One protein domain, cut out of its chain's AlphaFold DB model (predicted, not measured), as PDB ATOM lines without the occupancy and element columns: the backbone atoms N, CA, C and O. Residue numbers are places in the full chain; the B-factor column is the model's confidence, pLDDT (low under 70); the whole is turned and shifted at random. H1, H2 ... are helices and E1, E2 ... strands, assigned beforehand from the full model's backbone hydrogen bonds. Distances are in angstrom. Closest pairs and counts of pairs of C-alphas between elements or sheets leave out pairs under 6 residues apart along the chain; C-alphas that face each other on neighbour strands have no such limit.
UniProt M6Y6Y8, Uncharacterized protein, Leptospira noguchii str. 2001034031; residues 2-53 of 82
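Overview. This is residues 2 to 53 of the 82 residues of an uncharacterized protein of Leptospira noguchii str. 2001034031 (UniProt M6Y6Y8). A long two-stranded hairpin of E1 and E2 has one short helix, H1, packed on it, mostly on E1. A wide loop leads from E2 to the small strand E3, set away from the hairpin, and residues 28 to 33 stick out free. The printed part has 52 residues with three named strands and then one named helix, in the order E1, E2, E3, H1; the sheet, E1 - E2, is antiparallel, and the class is mixed, helices and strands. It is only just loose, close to compact, with a radius of gyration of the C-alphas of 12.0 A, and elongated, spanning 36 by 20 by 19 A.

Along the chain. Find C-alpha 2 at (-4.158, -23.262, 34.628); from there E1, residues 2 to 8, runs 18.4 A. E2, residues 13 to 19, runs 18.7 A. E3 is residues 31 to 34. H1, residues 37 to 45, runs 12.4 A to C-alpha 45 at (-17.564, -7.037, 47.259).

Arrangement. Look first at the hairpin of E1 and E2, antiparallel at 160 degrees: N 4 and O 17 are 3.0 A apart and N 8 and O 13 are 2.8 A apart, within hydrogen-bond range. The closest C-alphas of E1 and H1 are those of Phe 7 and Phe 44, 6.1 A apart. Those of E2 and H1 are Leu 14 and Phe 44, 7.1 A apart. In H1 every O i to N i+4 pair is within hydrogen-bond range. E3 pairs with no named strand and is apart from E1, E2 and H1.

Size, cuts and confidence. The C-alphas farthest apart are those of Glu 22 and Glu 51, 36.4 A. The link from E2 to E3 is long, with 11 residues; those from E1 to E2 and from E3 to H1 are tight. The printed part has no cut, and no printed residue is under 70 in pLDDT.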
ATOM      1  N   ILE A   2      -4.299 -24.428  33.752       91.56
ATOM      2  CA  ILE A   2      -4.158 -23.262  34.628       91.56
ATOM      3  C   ILE A   2      -5.545 -22.670  34.836       91.56
ATOM      4  O   ILE A   2      -6.197 -22.299  33.862       91.56
ATOM      5  N   PHE A   3      -5.978 -22.586  36.089       94.38
ATOM      6  CA  PHE A   3      -7.184 -21.882  36.500       94.38
ATOM      7  C   PHE A   3      -6.799 -20.556  37.142       94.38
ATOM      8  O   PHE A   3      -5.893 -20.514  37.975       94.38
ATOM      9  N   TYR A   4      -7.483 -19.483  36.768       95.62
ATOM     10  CA  TYR A   4      -7.254 -18.183  37.380       95.62
ATOM     11  C   TYR A   4      -8.537 -17.366  37.504       95.62
ATOM     12  O   TYR A   4      -9.468 -17.501  36.704       95.62
ATOM     13  N   VAL A   5      -8.560 -16.522  38.534       96.62
ATOM     14  CA  VAL A   5      -9.679 -15.643  38.877       96.62
ATOM     15  C   VAL A   5      -9.161 -14.228  39.058       96.62
ATOM     16  O   VAL A   5      -8.109 -14.022  39.659       96.62
ATOM     17  N   TRP A   6      -9.898 -13.257  38.535       96.50
ATOM     18  CA  TRP A   6      -9.593 -11.839  38.692       96.50
ATOM     19  C   TRP A   6     -10.881 -11.021  38.686       96.50
ATOM     20  O   TRP A   6     -11.906 -11.465  38.157       96.50
ATOM     21  N   PHE A   7     -10.829  -9.842  39.299       95.50
ATOM     22  CA  PHE A   7     -11.927  -8.888  39.273       95.50
ATOM     23  C   PHE A   7     -11.714  -7.890  38.129       95.50
ATOM     24  O   PHE A   7     -10.756  -7.121  38.129       95.50
ATOM     25  N   ASP A   8     -12.606  -7.937  37.146       92.88
ATOM     26  CA  ASP A   8     -12.673  -7.000  36.031       92.88
ATOM     27  C   ASP A   8     -13.511  -5.792  36.445       92.88
ATOM     28  O   ASP A   8     -14.736  -5.789  36.310       92.88
ATOM     29  N   GLU A   9     -12.845  -4.779  36.999       88.31
ATOM     30  CA  GLU A   9     -13.503  -3.566  37.486       88.31
ATOM     31  C   GLU A   9     -14.182  -2.784  36.347       88.31
ATOM     32  O   GLU A   9     -15.257  -2.225  36.543       88.31
ATOM     33  N   GLN A  10     -13.615  -2.820  35.135       85.12
ATOM     34  CA  GLN A  10     -14.164  -2.136  33.958       85.12
ATOM     35  C   GLN A  10     -15.457  -2.768  33.444       85.12
ATOM     36  O   GLN A  10     -16.259  -2.088  32.810       85.12
ATOM     37  N   ALA A  11     -15.655  -4.063  33.691       89.25
ATOM     38  CA  ALA A  11     -16.891  -4.768  33.368       89.25
ATOM     39  C   ALA A  11     -17.770  -5.036  34.598       89.25
ATOM     40  O   ALA A  11     -18.830  -5.647  34.445       89.25
ATOM     41  N   ALA A  12     -17.335  -4.625  35.794       90.19
ATOM     42  CA  ALA A  12     -17.960  -4.953  37.073       90.19
ATOM     43  C   ALA A  12     -18.191  -6.467  37.270       90.19
ATOM     44  O   ALA A  12     -19.244  -6.904  37.735       90.19
ATOM     45  N   GLN A  13     -17.225  -7.301  36.867       93.56
ATOM     46  CA  GLN A  13     -17.404  -8.754  36.789       93.56
ATOM     47  C   GLN A  13     -16.276  -9.537  37.448       93.56
ATOM     48  O   GLN A  13     -15.095  -9.282  37.229       93.56
ATOM     49  N   LEU A  14     -16.644 -10.594  38.171       95.25
ATOM     50  CA  LEU A  14     -15.699 -11.622  38.585       95.25
ATOM     51  C   LEU A  14     -15.478 -12.611  37.432       95.25
ATOM     52  O   LEU A  14     -16.416 -13.250  36.949       95.25
ATOM     53  N   ARG A  15     -14.233 -12.737  36.975       95.81
ATOM     54  CA  ARG A  15     -13.867 -13.554  35.814       95.81
ATOM     55  C   ARG A  15     -13.242 -14.865  36.268       95.81
ATOM     56  O   ARG A  15     -12.255 -14.861  36.998       95.81
ATOM     57  N   PHE A  16     -13.764 -15.979  35.763       95.94
ATOM     58  CA  PHE A  16     -13.240 -17.327  35.996       95.94
ATOM     59  C   PHE A  16     -12.728 -17.891  34.680       95.94
ATOM     60  O   PHE A  16     -13.494 -18.010  33.724       95.94
ATOM     61  N   ASN A  17     -11.447 -18.243  34.619       94.88
ATOM     62  CA  ASN A  17     -10.819 -18.656  33.372       94.88
ATOM     63  C   ASN A  17      -9.989 -19.927  33.544       94.88
ATOM     64  O   ASN A  17      -9.372 -20.158  34.583       94.88
ATOM     65  N   CYS A  18      -9.937 -20.714  32.471       93.56
ATOM     66  CA  CYS A  18      -9.076 -21.882  32.337       93.56
ATOM     67  C   CYS A  18      -8.284 -21.772  31.037       93.56
ATOM     68  O   CYS A  18      -8.868 -21.582  29.973       93.56
ATOM     69  N   ILE A  19      -6.969 -21.955  31.108       91.69
ATOM     70  CA  ILE A  19      -6.103 -22.045  29.927       91.69
ATOM     71  C   ILE A  19      -5.272 -23.328  29.964       91.69
ATOM     72  O   ILE A  19      -5.083 -23.963  31.010       91.69
ATOM     73  N   SER A  20      -4.780 -23.731  28.792       91.31
ATOM     74  CA  SER A  20      -3.830 -24.838  28.694       91.31
ATOM     75  C   SER A  20      -2.561 -24.519  29.485       91.31
ATOM     76  O   SER A  20      -2.091 -23.382  29.489       91.31
ATOM     77  N   ILE A  21      -1.970 -25.541  30.109       88.31
ATOM     78  CA  ILE A  21      -0.687 -25.405  30.811       88.31
ATOM     79  C   ILE A  21       0.443 -24.962  29.869       88.31
ATOM     80  O   ILE A  21       1.371 -24.287  30.302       88.31
ATOM     81  N   GLU A  22       0.312 -25.250  28.570       89.94
ATOM     82  CA  GLU A  22       1.271 -24.842  27.536       89.94
ATOM     83  C   GLU A  22       1.383 -23.320  27.384       89.94
ATOM     84  O   GLU A  22       2.421 -22.823  26.956       89.94
ATOM     85  N   HIS A  23       0.342 -22.564  27.755       82.62
ATOM     86  CA  HIS A  23       0.364 -21.099  27.684       82.62
ATOM     87  C   HIS A  23       1.166 -20.470  28.835       82.62
ATOM     88  O   HIS A  23       1.589 -19.326  28.705       82.62
ATOM     89  N   LYS A  24       1.442 -21.232  29.910       77.69
ATOM     90  CA  LYS A  24       2.251 -20.902  31.107       77.69
ATOM     91  C   LYS A  24       1.788 -19.707  31.948       77.69
ATOM     92  O   LYS A  24       1.887 -19.783  33.167       77.69
ATOM     93  N   ILE A  25       1.294 -18.639  31.328       79.62
ATOM     94  CA  ILE A  25       0.850 -17.400  31.964       79.62
ATOM     95  C   ILE A  25      -0.507 -16.950  31.400       79.62
ATOM     96  O   ILE A  25      -0.818 -17.240  30.241       79.62
ATOM     97  N   PRO A  26      -1.334 -16.255  32.200       82.81
ATOM     98  CA  PRO A  26      -2.545 -15.616  31.699       82.81
ATOM     99  C   PRO A  26      -2.240 -14.521  30.653       82.81
ATOM    100  O   PRO A  26      -1.197 -13.873  30.748       82.81
ATOM    101  N   PRO A  27      -3.124 -14.301  29.659       86.31
ATOM    102  CA  PRO A  27      -2.864 -13.432  28.509       86.31
ATOM    103  C   PRO A  27      -3.101 -11.945  28.829       86.31
ATOM    104  O   PRO A  27      -3.960 -11.305  28.225       86.31
ATOM    105  N   PHE A  28      -2.356 -11.400  29.790       87.44
ATOM    106  CA  PHE A  28      -2.413  -9.986  30.158       87.44
ATOM    107  C   PHE A  28      -1.105  -9.284  29.798       87.44
ATOM    108  O   PHE A  28      -0.029  -9.794  30.100       87.44
ATOM    109  N   ASP A  29      -1.211  -8.105  29.186       86.31
ATOM    110  CA  ASP A  29      -0.077  -7.229  28.859       86.31
ATOM    111  C   ASP A  29       0.111  -6.147  29.942       86.31
ATOM    112  O   ASP A  29       0.281  -4.966  29.661       86.31
ATOM    113  N   VAL A  30      -0.035  -6.551  31.208       86.81
ATOM    114  CA  VAL A  30       0.085  -5.694  32.399       86.81
ATOM    115  C   VAL A  30       0.804  -6.447  33.514       86.81
ATOM    116  O   VAL A  30       0.885  -7.679  33.493       86.81
ATOM    117  N   GLU A  31       1.323  -5.722  34.507       90.50
ATOM    118  CA  GLU A  31       1.950  -6.345  35.672       90.50
ATOM    119  C   GLU A  31       0.922  -7.181  36.447       90.50
ATOM    120  O   GLU A  31      -0.151  -6.699  36.803       90.50
ATOM    121  N   ILE A  32       1.257  -8.444  36.720       91.19
ATOM    122  CA  ILE A  32       0.396  -9.364  37.463       91.19
ATOM    123  C   ILE A  32       0.913  -9.498  38.892       91.19
ATOM    124  O   ILE A  32       2.037  -9.950  39.119       91.19
ATOM    125  N   LYS A  33       0.044  -9.221  39.865       94.38
ATOM    126  CA  LYS A  33       0.257  -9.562  41.273       94.38
ATOM    127  C   LYS A  33      -0.558 -10.801  41.623       94.38
ATOM    128  O   LYS A  33      -1.788 -10.772  41.599       94.38
ATOM    129  N   LEU A  34       0.124 -11.881  41.991       94.44
ATOM    130  CA  LEU A  34      -0.544 -13.069  42.518       94.44
ATOM    131  C   LEU A  34      -1.038 -12.802  43.942       94.44
ATOM    132  O   LEU A  34      -0.275 -12.324  44.784       94.44
ATOM    133  N   VAL A  35      -2.308 -13.101  44.195       96.94
ATOM    134  CA  VAL A  35      -2.970 -12.887  45.488       96.94
ATOM    135  C   VAL A  35      -3.841 -14.083  45.864       96.94
ATOM    136  O   VAL A  35      -4.161 -14.931  45.027       96.94
ATOM    137  N   GLU A  36      -4.245 -14.142  47.131       97.44
ATOM    138  CA  GLU A  36      -5.222 -15.125  47.594       97.44
ATOM    139  C   GLU A  36      -6.613 -14.833  47.020       97.44
ATOM    140  O   GLU A  36      -6.971 -13.680  46.762       97.44
ATOM    141  N   LEU A  37      -7.424 -15.882  46.842       97.19
ATOM    142  CA  LEU A  37      -8.778 -15.745  46.295       97.19
ATOM    143  C   LEU A  37      -9.627 -14.769  47.123       97.19
ATOM    144  O   LEU A  37     -10.349 -13.958  46.550       97.19
ATOM    145  N   ASP A  38      -9.485 -14.805  48.448       97.56
ATOM    146  CA  ASP A  38     -10.212 -13.928  49.370       97.56
ATOM    147  C   ASP A  38      -9.924 -12.442  49.120       97.56
ATOM    148  O   ASP A  38     -10.821 -11.620  49.300       97.56
ATOM    149  N   GLU A  39      -8.720 -12.083  48.656       97.44
ATOM    150  CA  GLU A  39      -8.389 -10.697  48.293       97.44
ATOM    151  C   GLU A  39      -9.206 -10.257  47.071       97.44
ATOM    152  O   GLU A  39      -9.830  -9.201  47.105       97.44
ATOM    153  N   ILE A  40      -9.303 -11.102  46.036       97.25
ATOM    154  CA  ILE A  40     -10.117 -10.817  44.840       97.25
ATOM    155  C   ILE A  40     -11.601 -10.681  45.195       97.25
ATOM    156  O   ILE A  40     -12.276  -9.774  44.711       97.25
ATOM    157  N   ILE A  41     -12.121 -11.578  46.040       96.88
ATOM    158  CA  ILE A  41     -13.524 -11.533  46.470       96.88
ATOM    159  C   ILE A  41     -13.791 -10.286  47.318       96.88
ATOM    160  O   ILE A  41     -14.816  -9.635  47.137       96.88
ATOM    161  N   THR A  42     -12.868  -9.928  48.211       97.25
ATOM    162  CA  THR A  42     -12.975  -8.722  49.043       97.25
ATOM    163  C   THR A  42     -12.966  -7.457  48.188       97.25
ATOM    164  O   THR A  42     -13.781  -6.567  48.425       97.25
ATOM    165  N   ASP A  43     -12.098  -7.382  47.177       95.50
ATOM    166  CA  ASP A  43     -12.046  -6.247  46.251       95.50
ATOM    167  C   ASP A  43     -13.349  -6.132  45.439       95.50
ATOM    168  O   ASP A  43     -13.904  -5.041  45.314       95.50
ATOM    169  N   PHE A  44     -13.889  -7.257  44.956       95.50
ATOM    170  CA  PHE A  44     -15.169  -7.291  44.244       95.50
ATOM    171  C   PHE A  44     -16.336  -6.817  45.125       95.50
ATOM    172  O   PHE A  44     -17.092  -5.933  44.725       95.50
ATOM    173  N   LEU A  45     -16.467  -7.362  46.339       95.44
ATOM    174  CA  LEU A  45     -17.564  -7.037  47.259       95.44
ATOM    175  C   LEU A  45     -17.513  -5.600  47.795       95.44
ATOM    176  O   LEU A  45     -18.546  -5.063  48.180       95.44
ATOM    177  N   ASN A  46     -16.334  -4.977  47.836       95.69
ATOM    178  CA  ASN A  46     -16.179  -3.583  48.257       95.69
ATOM    179  C   ASN A  46     -16.139  -2.597  47.078       95.69
ATOM    180  O   ASN A  46     -15.952  -1.398  47.292       95.69
ATOM    181  N   SER A  47     -16.291  -3.074  45.840       93.44
ATOM    182  CA  SER A  47     -16.275  -2.214  44.662       93.44
ATOM    183  C   SER A  47     -17.494  -1.300  44.622       93.44
ATOM    184  O   SER A  47     -18.622  -1.723  44.882       93.44
ATOM    185  N   LYS A  48     -17.291  -0.056  44.167       91.38
ATOM    186  CA  LYS A  48     -18.400   0.847  43.830       91.38
ATOM    187  C   LYS A  48     -19.300   0.302  42.713       91.38
ATOM    188  O   LYS A  48     -20.429   0.758  42.580       91.38
ATOM    189  N   TYR A  49     -18.809  -0.669  41.940       90.25
ATOM    190  CA  TYR A  49     -19.533  -1.298  40.840       90.25
ATOM    191  C   TYR A  49     -20.147  -2.654  41.204       90.25
ATOM    192  O   TYR A  49     -20.530  -3.402  40.309       90.25
ATOM    193  N   LEU A  50     -20.254  -3.004  42.491       90.44
ATOM    194  CA  LEU A  50     -20.879  -4.265  42.911       90.44
ATOM    195  C   LEU A  50     -22.297  -4.442  42.334       90.44
ATOM    196  O   LEU A  50     -22.667  -5.536  41.915       90.44
ATOM    197  N   GLU A  51     -23.063  -3.352  42.264       89.81
ATOM    198  CA  GLU A  51     -24.429  -3.311  41.717       89.81
ATOM    199  C   GLU A  51     -24.460  -3.088  40.190       89.81
ATOM    200  O   GLU A  51     -25.501  -2.789  39.603       89.81
ATOM    201  N   GLY A  52     -23.309  -3.232  39.530       86.44
ATOM    202  CA  GLY A  52     -23.103  -2.897  38.128       86.44
ATOM    203  C   GLY A  52     -22.602  -1.468  37.918       86.44
ATOM    204  O   GLY A  52     -22.418  -0.686  38.851       86.44
ATOM    205  N   ILE A  53     -22.343  -1.140  36.653       86.62
ATOM    206  CA  ILE A  53     -21.845   0.177  36.245       86.62
ATOM    207  C   ILE A  53     -23.045   1.120  36.072       86.62
ATOM    208  O   ILE A  53     -23.937   0.799  35.278       86.62
TER     209      ILE A  53